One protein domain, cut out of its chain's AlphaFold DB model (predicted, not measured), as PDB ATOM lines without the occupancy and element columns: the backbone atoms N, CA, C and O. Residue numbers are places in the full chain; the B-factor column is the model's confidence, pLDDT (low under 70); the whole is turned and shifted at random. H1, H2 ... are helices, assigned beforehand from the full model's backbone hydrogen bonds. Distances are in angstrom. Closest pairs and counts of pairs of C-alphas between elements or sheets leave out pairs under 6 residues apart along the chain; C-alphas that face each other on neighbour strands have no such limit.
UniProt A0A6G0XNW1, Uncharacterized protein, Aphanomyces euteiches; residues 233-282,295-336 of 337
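What this domain is: This is residues 233 to 282 and 295 to 336 of the 337 residues of an uncharacterized protein of Aphanomyces euteiches (UniProt A0A6G0XNW1). Two long helices, H1 and H2, run side by side in opposite ways at a shallow tilt of 14 degrees, making a long, loose rod with a gap between them along much of its length; they touch only near the cut, with residues 267 to 274 of H1 and 295 to 302 of H2, and H1 runs on past that place to residue 282. The printed part has 92 residues with two named helices, H1 then H2, and no named strand; its class is all helix. It is an extended rod, spanning 75 by 19 by 12 A, with a radius of gyration of the C-alphas of 21.4 A.

How they stand to each other: H1, residues 233 to 282, is the longest helix. It touches H2, residues 295 to 334, with residues 267 to 274 alone. The closest C-alphas are those of Ala 274 and Ala 295, 6.4 A apart. The two lines stand at a shallow tilt of 14 degrees, opposite ways. Residues 243 to 248 of H1 and 314 to 319 of H2 stand free. In H1 and H2 every O i to N i+4 pair is within hydrogen-bond range.

Where its parts are: H1 is 73.8 A long, from C-alpha 233 at (126.899, 142.486, 208.218). H2 is 57.8 A long and ends with C-alpha 334 at (120.025, 139.551, 219.925).

The domain as a whole: The farthest C-alphas, of Arg 282 and Arg 336, are 75.4 A apart. Residues 283 to 294 are not printed; C-alphas 282 and 295 are 17.3 A apart across the cut. No printed residue is under 70 in pLDDT.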
ATOM      1  N   GLN A 233     125.540 142.923 208.520       85.44
ATOM      2  CA  GLN A 233     126.899 142.486 208.218       85.44
ATOM      3  C   GLN A 233     127.511 141.683 209.371       85.44
ATOM      4  O   GLN A 233     128.142 140.657 209.119       85.44
ATOM      5  N   PHE A 234     127.291 142.099 210.619       81.81
ATOM      6  CA  PHE A 234     127.761 141.367 211.791       81.81
ATOM      7  C   PHE A 234     127.129 139.973 211.878       81.81
ATOM      8  O   PHE A 234     127.849 138.993 212.063       81.81
ATOM      9  N   VAL A 235     125.815 139.866 211.649       83.75
ATOM     10  CA  VAL A 235     125.112 138.572 211.595       83.75
ATOM     11  C   VAL A 235     125.731 137.657 210.536       83.75
ATOM     12  O   VAL A 235     126.085 136.527 210.860       83.75
ATOM     13  N   ARG A 236     125.986 138.157 209.317       87.75
ATOM     14  CA  ARG A 236     126.634 137.368 208.249       87.75
ATOM     15  C   ARG A 236     128.023 136.856 208.643       87.75
ATOM     16  O   ARG A 236     128.362 135.714 208.344       87.75
ATOM     17  N   VAL A 237     128.835 137.679 209.313       86.38
ATOM     18  CA  VAL A 237     130.175 137.268 209.778       86.38
ATOM     19  C   VAL A 237     130.074 136.196 210.863       86.38
ATOM     20  O   VAL A 237     130.833 135.225 210.838       86.38
ATOM     21  N   VAL A 238     129.135 136.342 211.802       82.19
ATOM     22  CA  VAL A 238     128.897 135.350 212.860       82.19
ATOM     23  C   VAL A 238     128.417 134.025 212.265       82.19
ATOM     24  O   VAL A 238     128.962 132.980 212.616       82.19
ATOM     25  N   GLU A 239     127.475 134.056 211.323       83.75
ATOM     26  CA  GLU A 239     126.991 132.868 210.607       83.75
ATOM     27  C   GLU A 239     128.112 132.178 209.820       83.75
ATOM     28  O   GLU A 239     128.290 130.964 209.927       83.75
ATOM     29  N   GLN A 240     128.927 132.940 209.086       88.81
ATOM     30  CA  GLN A 240     130.061 132.392 208.340       88.81
ATOM     31  C   GLN A 240     131.099 131.744 209.269       88.81
ATOM     32  O   GLN A 240     131.637 130.676 208.959       88.81
ATOM     33  N   LYS A 241     131.383 132.372 210.418       85.75
ATOM     34  CA  LYS A 241     132.288 131.809 211.425       85.75
ATOM     35  C   LYS A 241     131.719 130.516 212.007       85.75
ATOM     36  O   LYS A 241     132.459 129.544 212.119       85.75
ATOM     37  N   LEU A 242     130.423 130.491 212.320       83.00
ATOM     38  CA  LEU A 242     129.732 129.302 212.816       83.00
ATOM     39  C   LEU A 242     129.827 128.149 211.809       83.00
ATOM     40  O   LEU A 242     130.170 127.034 212.192       83.00
ATOM     41  N   GLN A 243     129.586 128.426 210.526       85.56
ATOM     42  CA  GLN A 243     129.672 127.422 209.467       85.56
ATOM     43  C   GLN A 243     131.096 126.875 209.315       85.56
ATOM     44  O   GLN A 243     131.296 125.665 209.264       85.56
ATOM     45  N   THR A 244     132.097 127.759 209.302       80.94
ATOM     46  CA  THR A 244     133.509 127.356 209.197       80.94
ATOM     47  C   THR A 244     133.914 126.462 210.366       80.94
ATOM     48  O   THR A 244     134.601 125.457 210.183       80.94
ATOM     49  N   ASP A 245     133.461 126.812 211.569       83.00
ATOM     50  CA  ASP A 245     133.735 126.044 212.775       83.00
ATOM     51  C   ASP A 245     133.024 124.679 212.750       83.00
ATOM     52  O   ASP A 245     133.632 123.657 213.065       83.00
ATOM     53  N   MET A 246     131.774 124.625 212.277       79.50
ATOM     54  CA  MET A 246     131.058 123.366 212.037       79.50
ATOM     55  C   MET A 246     131.801 122.452 211.055       79.50
ATOM     56  O   MET A 246     131.986 121.270 211.353       79.50
ATOM     57  N   ASP A 247     132.278 122.987 209.932       81.81
ATOM     58  CA  ASP A 247     133.015 122.215 208.928       81.81
ATOM     59  C   ASP A 247     134.350 121.692 209.486       81.81
ATOM     60  O   ASP A 247     134.734 120.544 209.249       81.81
ATOM     61  N   MET A 248     135.070 122.517 210.255       80.69
ATOM     62  CA  MET A 248     136.293 122.095 210.943       80.69
ATOM     63  C   MET A 248     136.025 120.948 211.916       80.69
ATOM     64  O   MET A 248     136.755 119.954 211.907       80.69
ATOM     65  N   ARG A 249     134.954 121.048 212.709       80.69
ATOM     66  CA  ARG A 249     134.545 119.990 213.642       80.69
ATOM     67  C   ARG A 249     134.173 118.701 212.916       80.69
ATOM     68  O   ARG A 249     134.516 117.622 213.394       80.69
ATOM     69  N   GLN A 250     133.512 118.792 211.765       85.19
ATOM     70  CA  GLN A 250     133.177 117.619 210.964       85.19
ATOM     71  C   GLN A 250     134.437 116.896 210.466       85.19
ATOM     72  O   GLN A 250     134.502 115.667 210.529       85.19
ATOM     73  N   ARG A 251     135.464 117.635 210.025       86.19
ATOM     74  CA  ARG A 251     136.752 117.039 209.626       86.19
ATOM     75  C   ARG A 251     137.489 116.403 210.805       86.19
ATOM     76  O   ARG A 251     137.997 115.296 210.662       86.19
ATOM     77  N   ASP A 252     137.510 117.060 211.963       83.56
ATOM     78  CA  ASP A 252     138.099 116.508 213.194       83.56
ATOM     79  C   ASP A 252     137.426 115.179 213.585       83.56
ATOM     80  O   ASP A 252     138.098 114.179 213.829       83.56
ATOM     81  N   GLN A 253     136.090 115.114 213.528       85.75
ATOM     82  CA  GLN A 253     135.343 113.875 213.766       85.75
ATOM     83  C   GLN A 253     135.698 112.765 212.766       85.75
ATOM     84  O   GLN A 253     135.831 111.609 213.165       85.75
ATOM     85  N   GLN A 254     135.885 113.095 211.484       88.69
ATOM     86  CA  GLN A 254     136.307 112.121 210.470       88.69
ATOM     87  C   GLN A 254     137.715 111.577 210.743       88.69
ATOM     88  O   GLN A 254     137.919 110.365 210.673       88.69
ATOM     89  N   LEU A 255     138.667 112.445 211.098       84.81
ATOM     90  CA  LEU A 255     140.033 112.039 211.439       84.81
ATOM     91  C   LEU A 255     140.058 111.139 212.678       84.81
ATOM     92  O   LEU A 255     140.709 110.096 212.661       84.81
ATOM     93  N   ARG A 256     139.285 111.475 213.716       83.56
ATOM     94  CA  ARG A 256     139.155 110.628 214.912       83.56
ATOM     95  C   ARG A 256     138.519 109.275 214.593       83.56
ATOM     96  O   ARG A 256     138.979 108.254 215.092       83.56
ATOM     97  N   ALA A 257     137.491 109.236 213.743       86.50
ATOM     98  CA  ALA A 257     136.891 107.975 213.304       86.50
ATOM     99  C   ALA A 257     137.892 107.100 212.528       86.50
ATOM    100  O   ALA A 257     137.926 105.882 212.708       86.50
ATOM    101  N   GLN A 258     138.739 107.717 211.697       89.06
ATOM    102  CA  GLN A 258     139.818 107.027 210.995       89.06
ATOM    103  C   GLN A 258     140.878 106.487 211.965       89.06
ATOM    104  O   GLN A 258     141.291 105.335 211.828       89.06
ATOM    105  N   GLU A 259     141.296 107.284 212.950       86.06
ATOM    106  CA  GLU A 259     142.235 106.849 213.988       86.06
ATOM    107  C   GLU A 259     141.678 105.653 214.764       86.06
ATOM    108  O   GLU A 259     142.362 104.644 214.919       86.06
ATOM    109  N   LEU A 260     140.417 105.727 215.187       86.88
ATOM    110  CA  LEU A 260     139.751 104.669 215.940       86.88
ATOM    111  C   LEU A 260     139.620 103.375 215.116       86.88
ATOM    112  O   LEU A 260     139.823 102.282 215.637       86.88
ATOM    113  N   ASN A 261     139.372 103.478 213.807       91.81
ATOM    114  CA  ASN A 261     139.420 102.329 212.899       91.81
ATOM    115  C   ASN A 261     140.830 101.708 212.830       91.81
ATOM    116  O   ASN A 261     140.980 100.492 212.926       91.81
ATOM    117  N   MET A 262     141.876 102.530 212.721       90.50
ATOM    118  CA  MET A 262     143.260 102.044 212.716       90.50
ATOM    119  C   MET A 262     143.636 101.373 214.048       90.50
ATOM    120  O   MET A 262     144.310 100.343 214.049       90.50
ATOM    121  N   GLN A 263     143.179 101.919 215.178       85.44
ATOM    122  CA  GLN A 263     143.381 101.319 216.497       85.44
ATOM    123  C   GLN A 263     142.694  99.947 216.603       85.44
ATOM    124  O   GLN A 263     143.322  99.001 217.074       85.44
ATOM    125  N   HIS A 264     141.465  99.795 216.096       88.56
ATOM    126  CA  HIS A 264     140.794  98.490 216.031       88.56
ATOM    127  C   HIS A 264     141.553  97.477 215.165       88.56
ATOM    128  O   HIS A 264     141.781  96.355 215.603       88.56
ATOM    129  N   GLN A 265     142.030  97.883 213.983       92.44
ATOM    130  CA  GLN A 265     142.838  97.007 213.124       92.44
ATOM    131  C   GLN A 265     144.121  96.533 213.824       92.44
ATOM    132  O   GLN A 265     144.544  95.389 213.649       92.44
ATOM    133  N   LEU A 266     144.742  97.401 214.628       85.88
ATOM    134  CA  LEU A 266     145.918  97.041 215.414       85.88
ATOM    135  C   LEU A 266     145.573  96.055 216.538       85.88
ATOM    136  O   LEU A 266     146.333  95.111 216.750       85.88
ATOM    137  N   LEU A 267     144.444  96.245 217.228       85.06
ATOM    138  CA  LEU A 267     143.954  95.297 218.235       85.06
ATOM    139  C   LEU A 267     143.716  93.918 217.619       85.06
ATOM    140  O   LEU A 267     144.247  92.936 218.132       85.06
ATOM    141  N   ASP A 268     143.015  93.854 216.486       90.62
ATOM    142  CA  ASP A 268     142.747  92.599 215.780       90.62
ATOM    143  C   ASP A 268     144.049  91.910 215.359       90.62
ATOM    144  O   ASP A 268     144.201  90.693 215.480       90.62
ATOM    145  N   TYR A 269     145.028  92.677 214.873       88.31
ATOM    146  CA  TYR A 269     146.336  92.138 214.519       88.31
ATOM    147  C   TYR A 269     147.068  91.561 215.738       88.31
ATOM    148  O   TYR A 269     147.569  90.435 215.677       88.31
ATOM    149  N   LEU A 270     147.125  92.307 216.843       83.94
ATOM    150  CA  LEU A 270     147.809  91.878 218.062       83.94
ATOM    151  C   LEU A 270     147.136  90.657 218.693       83.94
ATOM    152  O   LEU A 270     147.840  89.731 219.097       83.94
ATOM    153  N   ASP A 271     145.804  90.607 218.715       84.88
ATOM    154  CA  ASP A 271     145.064  89.452 219.221       84.88
ATOM    155  C   ASP A 271     145.318  88.209 218.354       84.88
ATOM    156  O   ASP A 271     145.675  87.147 218.865       84.88
ATOM    157  N   ASN A 272     145.298  88.352 217.022       87.81
ATOM    158  CA  ASN A 272     145.662  87.270 216.103       87.81
ATOM    159  C   ASN A 272     147.095  86.756 216.328       87.81
ATOM    160  O   ASN A 272     147.341  85.546 216.284       87.81
ATOM    161  N   VAL A 273     148.056  87.653 216.574       84.19
ATOM    162  CA  VAL A 273     149.443  87.277 216.896       84.19
ATOM    163  C   VAL A 273     149.510  86.538 218.234       84.19
ATOM    164  O   VAL A 273     150.167  85.496 218.315       84.19
ATOM    165  N   ALA A 274     148.807  87.018 219.260       80.56
ATOM    166  CA  ALA A 274     148.751  86.379 220.573       80.56
ATOM    167  C   ALA A 274     148.102  84.984 220.506       80.56
ATOM    168  O   ALA A 274     148.596  84.030 221.110       80.56
ATOM    169  N   VAL A 275     147.028  84.818 219.728       84.12
ATOM    170  CA  VAL A 275     146.391  83.513 219.479       84.12
ATOM    171  C   VAL A 275     147.351  82.559 218.766       84.12
ATOM    172  O   VAL A 275     147.508  81.419 219.206       84.12
ATOM    173  N   ARG A 276     148.053  83.009 217.715       84.62
ATOM    174  CA  ARG A 276     149.039  82.166 217.014       84.62
ATOM    175  C   ARG A 276     150.169  81.712 217.932       84.62
ATOM    176  O   ARG A 276     150.539  80.541 217.864       84.62
ATOM    177  N   ARG A 277     150.687  82.593 218.798       80.25
ATOM    178  CA  ARG A 277     151.700  82.220 219.803       80.25
ATOM    179  C   ARG A 277     151.165  81.155 220.758       80.25
ATOM    180  O   ARG A 277     151.824  80.137 220.938       80.25
ATOM    181  N   ARG A 278     149.951  81.337 221.294       80.31
ATOM    182  CA  ARG A 278     149.304  80.358 222.188       80.31
ATOM    183  C   ARG A 278     149.121  78.983 221.537       80.31
ATOM    184  O   ARG A 278     149.298  77.973 222.209       80.31
ATOM    185  N   LEU A 279     148.807  78.929 220.241       80.38
ATOM    186  CA  LEU A 279     148.718  77.666 219.499       80.38
ATOM    187  C   LEU A 279     150.091  76.995 219.319       80.38
ATOM    188  O   LEU A 279     150.199  75.794 219.540       80.38
ATOM    189  N   HIS A 280     151.145  77.758 219.002       77.31
ATOM    190  CA  HIS A 280     152.503  77.209 218.857       77.31
ATOM    191  C   HIS A 280     153.058  76.664 220.183       77.31
ATOM    192  O   HIS A 280     153.661  75.595 220.202       77.31
ATOM    193  N   LEU A 281     152.798  77.355 221.299       70.75
ATOM    194  CA  LEU A 281     153.157  76.902 222.652       70.75
ATOM    195  C   LEU A 281     152.442  75.603 223.065       70.75
ATOM    196  O   LEU A 281     152.931  74.881 223.925       70.75
ATOM    197  N   ARG A 282     151.287  75.294 222.462       73.31
ATOM    198  CA  ARG A 282     150.521  74.073 222.753       73.31
ATOM    199  C   ARG A 282     151.036  72.842 221.994       73.31
ATOM    200  O   ARG A 282     150.826  71.731 222.472       73.31
ATOM    201  N   ALA A 295     152.867  91.133 224.156       77.62
ATOM    202  CA  ALA A 295     151.705  91.318 223.297       77.62
ATOM    203  C   ALA A 295     150.423  91.515 224.117       77.62
ATOM    204  O   ALA A 295     149.655  92.430 223.826       77.62
ATOM    205  N   SER A 296     150.216  90.724 225.175       80.00
ATOM    206  CA  SER A 296     149.077  90.884 226.088       80.00
ATOM    207  C   SER A 296     149.122  92.206 226.862       80.00
ATOM    208  O   SER A 296     148.103  92.887 226.981       80.00
ATOM    209  N   GLN A 297     150.307  92.619 227.325       86.44
ATOM    210  CA  GLN A 297     150.473  93.874 228.059       86.44
ATOM    211  C   GLN A 297     150.242  95.085 227.146       86.44
ATOM    212  O   GLN A 297     149.580  96.047 227.540       86.44
ATOM    213  N   LEU A 298     150.729  95.022 225.905       85.50
ATOM    214  CA  LEU A 298     150.469  96.039 224.890       85.50
ATOM    215  C   LEU A 298     148.979  96.111 224.533       85.50
ATOM    216  O   LEU A 298     148.445  97.212 224.415       85.50
ATOM    217  N   LEU A 299     148.301  94.966 224.412       82.88
ATOM    218  CA  LEU A 299     146.861  94.905 224.150       82.88
ATOM    219  C   LEU A 299     146.061  95.592 225.271       82.88
ATOM    220  O   LEU A 299     145.209  96.433 224.987       82.88
ATOM    221  N   GLN A 300     146.385  95.300 226.537       88.00
ATOM    222  CA  GLN A 300     145.747  95.935 227.697       88.00
ATOM    223  C   GLN A 300     145.990  97.448 227.737       88.00
ATOM    224  O   GLN A 300     145.055  98.217 227.961       88.00
ATOM    225  N   LEU A 301     147.226  97.890 227.484       89.75
ATOM    226  CA  LEU A 301     147.566  99.314 227.433       89.75
ATOM    227  C   LEU A 301     146.814 100.040 226.315       89.75
ATOM    228  O   LEU A 301     146.301 101.138 226.538       89.75
ATOM    229  N   LEU A 302     146.719  99.432 225.130       85.31
ATOM    230  CA  LEU A 302     146.015 100.024 223.996       85.31
ATOM    231  C   LEU A 302     144.508 100.127 224.270       85.31
ATOM    232  O   LEU A 302     143.912 101.173 224.026       85.31
ATOM    233  N   GLN A 303     143.910  99.078 224.843       85.38
ATOM    234  CA  GLN A 303     142.500  99.068 225.233       85.38
ATOM    235  C   GLN A 303     142.198 100.129 226.300       85.38
ATOM    236  O   GLN A 303     141.225 100.874 226.178       85.38
ATOM    237  N   HIS A 304     143.057 100.246 227.316       92.44
ATOM    238  CA  HIS A 304     142.914 101.249 228.366       92.44
ATOM    239  C   HIS A 304     143.047 102.678 227.817       92.44
ATOM    240  O   HIS A 304     142.231 103.540 228.140       92.44
ATOM    241  N   LYS A 305     144.027 102.930 226.935       90.38
ATOM    242  CA  LYS A 305     144.177 104.229 226.262       90.38
ATOM    243  C   LYS A 305     142.920 104.581 225.462       90.38
ATOM    244  O   LYS A 305     142.378 105.667 225.633       90.38
ATOM    245  N   MET A 306     142.418 103.649 224.653       86.12
ATOM    246  CA  MET A 306     141.214 103.855 223.843       86.12
ATOM    247  C   MET A 306     139.989 104.188 224.712       86.12
ATOM    248  O   MET A 306     139.174 105.036 224.347       86.12
ATOM    249  N   GLN A 307     139.872 103.573 225.892       91.81
ATOM    250  CA  GLN A 307     138.805 103.880 226.841       91.81
ATOM    251  C   GLN A 307     138.912 105.302 227.411       91.81
ATOM    252  O   GLN A 307     137.896 105.996 227.492       91.81
ATOM    253  N   ILE A 308     140.122 105.751 227.765       92.00
ATOM    254  CA  ILE A 308     140.368 107.132 228.208       92.00
ATOM    255  C   ILE A 308     140.031 108.116 227.086       92.00
ATOM    256  O   ILE A 308     139.290 109.074 227.314       92.00
ATOM    257  N   ASP A 309     140.516 107.856 225.872       83.44
ATOM    258  CA  ASP A 309     140.288 108.713 224.706       83.44
ATOM    259  C   ASP A 309     138.781 108.840 224.411       83.44
ATOM    260  O   ASP A 309     138.267 109.939 224.186       83.44
ATOM    261  N   MET A 310     138.031 107.738 224.507       83.56
ATOM    262  CA  MET A 310     136.578 107.728 224.330       83.56
ATOM    263  C   MET A 310     135.841 108.536 225.412       83.56
ATOM    264  O   MET A 310     134.915 109.285 225.092       83.56
ATOM    265  N   GLN A 311     136.244 108.426 226.682       90.62
ATOM    266  CA  GLN A 311     135.654 109.204 227.781       90.62
ATOM    267  C   GLN A 311     135.948 110.700 227.652       90.62
ATOM    268  O   GLN A 311     135.058 111.537 227.850       90.62
ATOM    269  N   HIS A 312     137.185 111.045 227.289       86.94
ATOM    270  CA  HIS A 312     137.577 112.424 227.047       86.94
ATOM    271  C   HIS A 312     136.760 113.021 225.898       86.94
ATOM    272  O   HIS A 312     136.158 114.083 226.056       86.94
ATOM    273  N   ASN A 313     136.630 112.282 224.795       82.50
ATOM    274  CA  ASN A 313     135.832 112.688 223.645       82.50
ATOM    275  C   ASN A 313     134.343 112.862 223.989       82.50
ATOM    276  O   ASN A 313     133.727 113.844 223.588       82.50
ATOM    277  N   ALA A 314     133.755 111.954 224.772       86.25
ATOM    278  CA  ALA A 314     132.367 112.091 225.215       86.25
ATOM    279  C   ALA A 314     132.153 113.371 226.043       86.25
ATOM    280  O   ALA A 314     131.157 114.077 225.869       86.25
ATOM    281  N   THR A 315     133.115 113.703 226.906       90.12
ATOM    282  CA  THR A 315     133.091 114.932 227.712       90.12
ATOM    283  C   THR A 315     133.230 116.173 226.832       90.12
ATOM    284  O   THR A 315     132.482 117.137 226.989       90.12
ATOM    285  N   GLU A 316     134.142 116.134 225.864       85.81
ATOM    286  CA  GLU A 316     134.350 117.208 224.898       85.81
ATOM    287  C   GLU A 316     133.095 117.449 224.040       85.81
ATOM    288  O   GLU A 316     132.674 118.593 223.870       85.81
ATOM    289  N   MET A 317     132.433 116.388 223.560       81.69
ATOM    290  CA  MET A 317     131.170 116.498 222.819       81.69
ATOM    291  C   MET A 317     130.059 117.134 223.657       81.69
ATOM    292  O   MET A 317     129.284 117.932 223.130       81.69
ATOM    293  N   LYS A 318     129.997 116.830 224.959       87.56
ATOM    294  CA  LYS A 318     129.031 117.447 225.872       87.56
ATOM    295  C   LYS A 318     129.278 118.949 226.027       87.56
ATOM    296  O   LYS A 318     128.353 119.730 225.833       87.56
ATOM    297  N   LEU A 319     130.522 119.355 226.291       88.06
ATOM    298  CA  LEU A 319     130.886 120.775 226.404       88.06
ATOM    299  C   LEU A 319     130.581 121.546 225.113       88.06
ATOM    300  O   LEU A 319     130.061 122.658 225.161       88.06
ATOM    301  N   ARG A 320     130.842 120.937 223.950       81.31
ATOM    302  CA  ARG A 320     130.523 121.534 222.645       81.31
ATOM    303  C   ARG A 320     129.013 121.669 222.416       81.31
ATOM    304  O   ARG A 320     128.574 122.653 221.827       81.31
ATOM    305  N   ALA A 321     128.207 120.705 222.865       83.69
ATOM    306  CA  ALA A 321     126.749 120.806 222.789       83.69
ATOM    307  C   ALA A 321     126.222 121.968 223.648       83.69
ATOM    308  O   ALA A 321     125.391 122.748 223.176       83.69
ATOM    309  N   ASP A 322     126.761 122.123 224.860       88.00
ATOM    310  CA  ASP A 322     126.427 123.227 225.766       88.00
ATOM    311  C   ASP A 322     126.833 124.591 225.170       88.00
ATOM    312  O   ASP A 322     126.069 125.557 225.242       88.00
ATOM    313  N   GLU A 323     127.996 124.674 224.513       85.75
ATOM    314  CA  GLU A 323     128.449 125.886 223.818       85.75
ATOM    315  C   GLU A 323     127.520 126.275 222.657       85.75
ATOM    316  O   GLU A 323     127.132 127.438 222.539       85.75
ATOM    317  N   VAL A 324     127.123 125.320 221.810       83.88
ATOM    318  CA  VAL A 324     126.199 125.583 220.692       83.88
ATOM    319  C   VAL A 324     124.838 126.053 221.205       83.88
ATOM    320  O   VAL A 324     124.241 126.969 220.636       83.88
ATOM    321  N   GLU A 325     124.344 125.460 222.289       89.12
ATOM    322  CA  GLU A 325     123.101 125.884 222.930       89.12
ATOM    323  C   GLU A 325     123.210 127.313 223.490       89.12
ATOM    324  O   GLU A 325     122.300 128.125 223.303       89.12
ATOM    325  N   LEU A 326     124.347 127.671 224.096       90.19
ATOM    326  CA  LEU A 326     124.622 129.043 224.528       90.19
ATOM    327  C   LEU A 326     124.642 130.017 223.340       90.19
ATOM    328  O   LEU A 326     123.975 131.051 223.391       90.19
ATOM    329  N   GLN A 327     125.350 129.680 222.260       84.62
ATOM    330  CA  GLN A 327     125.410 130.498 221.045       84.62
ATOM    331  C   GLN A 327     124.011 130.715 220.447       84.62
ATOM    332  O   GLN A 327     123.657 131.844 220.099       84.62
ATOM    333  N   ARG A 328     123.167 129.673 220.406       83.88
ATOM    334  CA  ARG A 328     121.763 129.784 219.972       83.88
ATOM    335  C   ARG A 328     120.953 130.727 220.855       83.88
ATOM    336  O   ARG A 328     120.215 131.556 220.327       83.88
ATOM    337  N   ARG A 329     121.097 130.640 222.182       91.44
ATOM    338  CA  ARG A 329     120.405 131.538 223.124       91.44
ATOM    339  C   ARG A 329     120.833 132.990 222.947       91.44
ATOM    340  O   ARG A 329     119.974 133.867 222.947       91.44
ATOM    341  N   VAL A 330     122.129 133.240 222.748       85.75
ATOM    342  CA  VAL A 330     122.661 134.587 222.482       85.75
ATOM    343  C   VAL A 330     122.092 135.143 221.178       85.75
ATOM    344  O   VAL A 330     121.578 136.257 221.173       85.75
ATOM    345  N   MET A 331     122.100 134.364 220.095       81.94
ATOM    346  CA  MET A 331     121.521 134.788 218.814       81.94
ATOM    347  C   MET A 331     120.015 135.064 218.923       81.94
ATOM    348  O   MET A 331     119.534 136.078 218.422       81.94
ATOM    349  N   ALA A 332     119.269 134.207 219.626       87.06
ATOM    350  CA  ALA A 332     117.838 134.401 219.852       87.06
ATOM    351  C   ALA A 332     117.532 135.646 220.698       87.06
ATOM    352  O   ALA A 332     116.512 136.295 220.478       87.06
ATOM    353  N   TYR A 333     118.397 135.979 221.661       89.69
ATOM    354  CA  TYR A 333     118.295 137.209 222.441       89.69
ATOM    355  C   TYR A 333     118.560 138.440 221.570       89.69
ATOM    356  O   TYR A 333     117.728 139.341 221.531       89.69
ATOM    357  N   LEU A 334     119.662 138.442 220.813       81.62
ATOM    358  CA  LEU A 334     120.025 139.551 219.925       81.62
ATOM    359  C   LEU A 334     118.968 139.817 218.848       81.62
ATOM    360  O   LEU A 334     118.775 140.962 218.472       81.62
ATOM    361  N   ALA A 335     118.254 138.789 218.387       81.06
ATOM    362  CA  ALA A 335     117.166 138.942 217.421       81.06
ATOM    363  C   ALA A 335     115.887 139.581 218.002       81.06
ATOM    364  O   ALA A 335     115.004 139.969 217.239       81.06
ATOM    365  N   ARG A 336     115.742 139.638 219.334       89.00
ATOM    366  CA  ARG A 336     114.589 140.255 220.019       89.00
ATOM    367  C   ARG A 336     114.841 141.705 220.434       89.00
ATOM    368  O   ARG A 336     113.870 142.392 220.748       89.00
TER     369      ARG A 336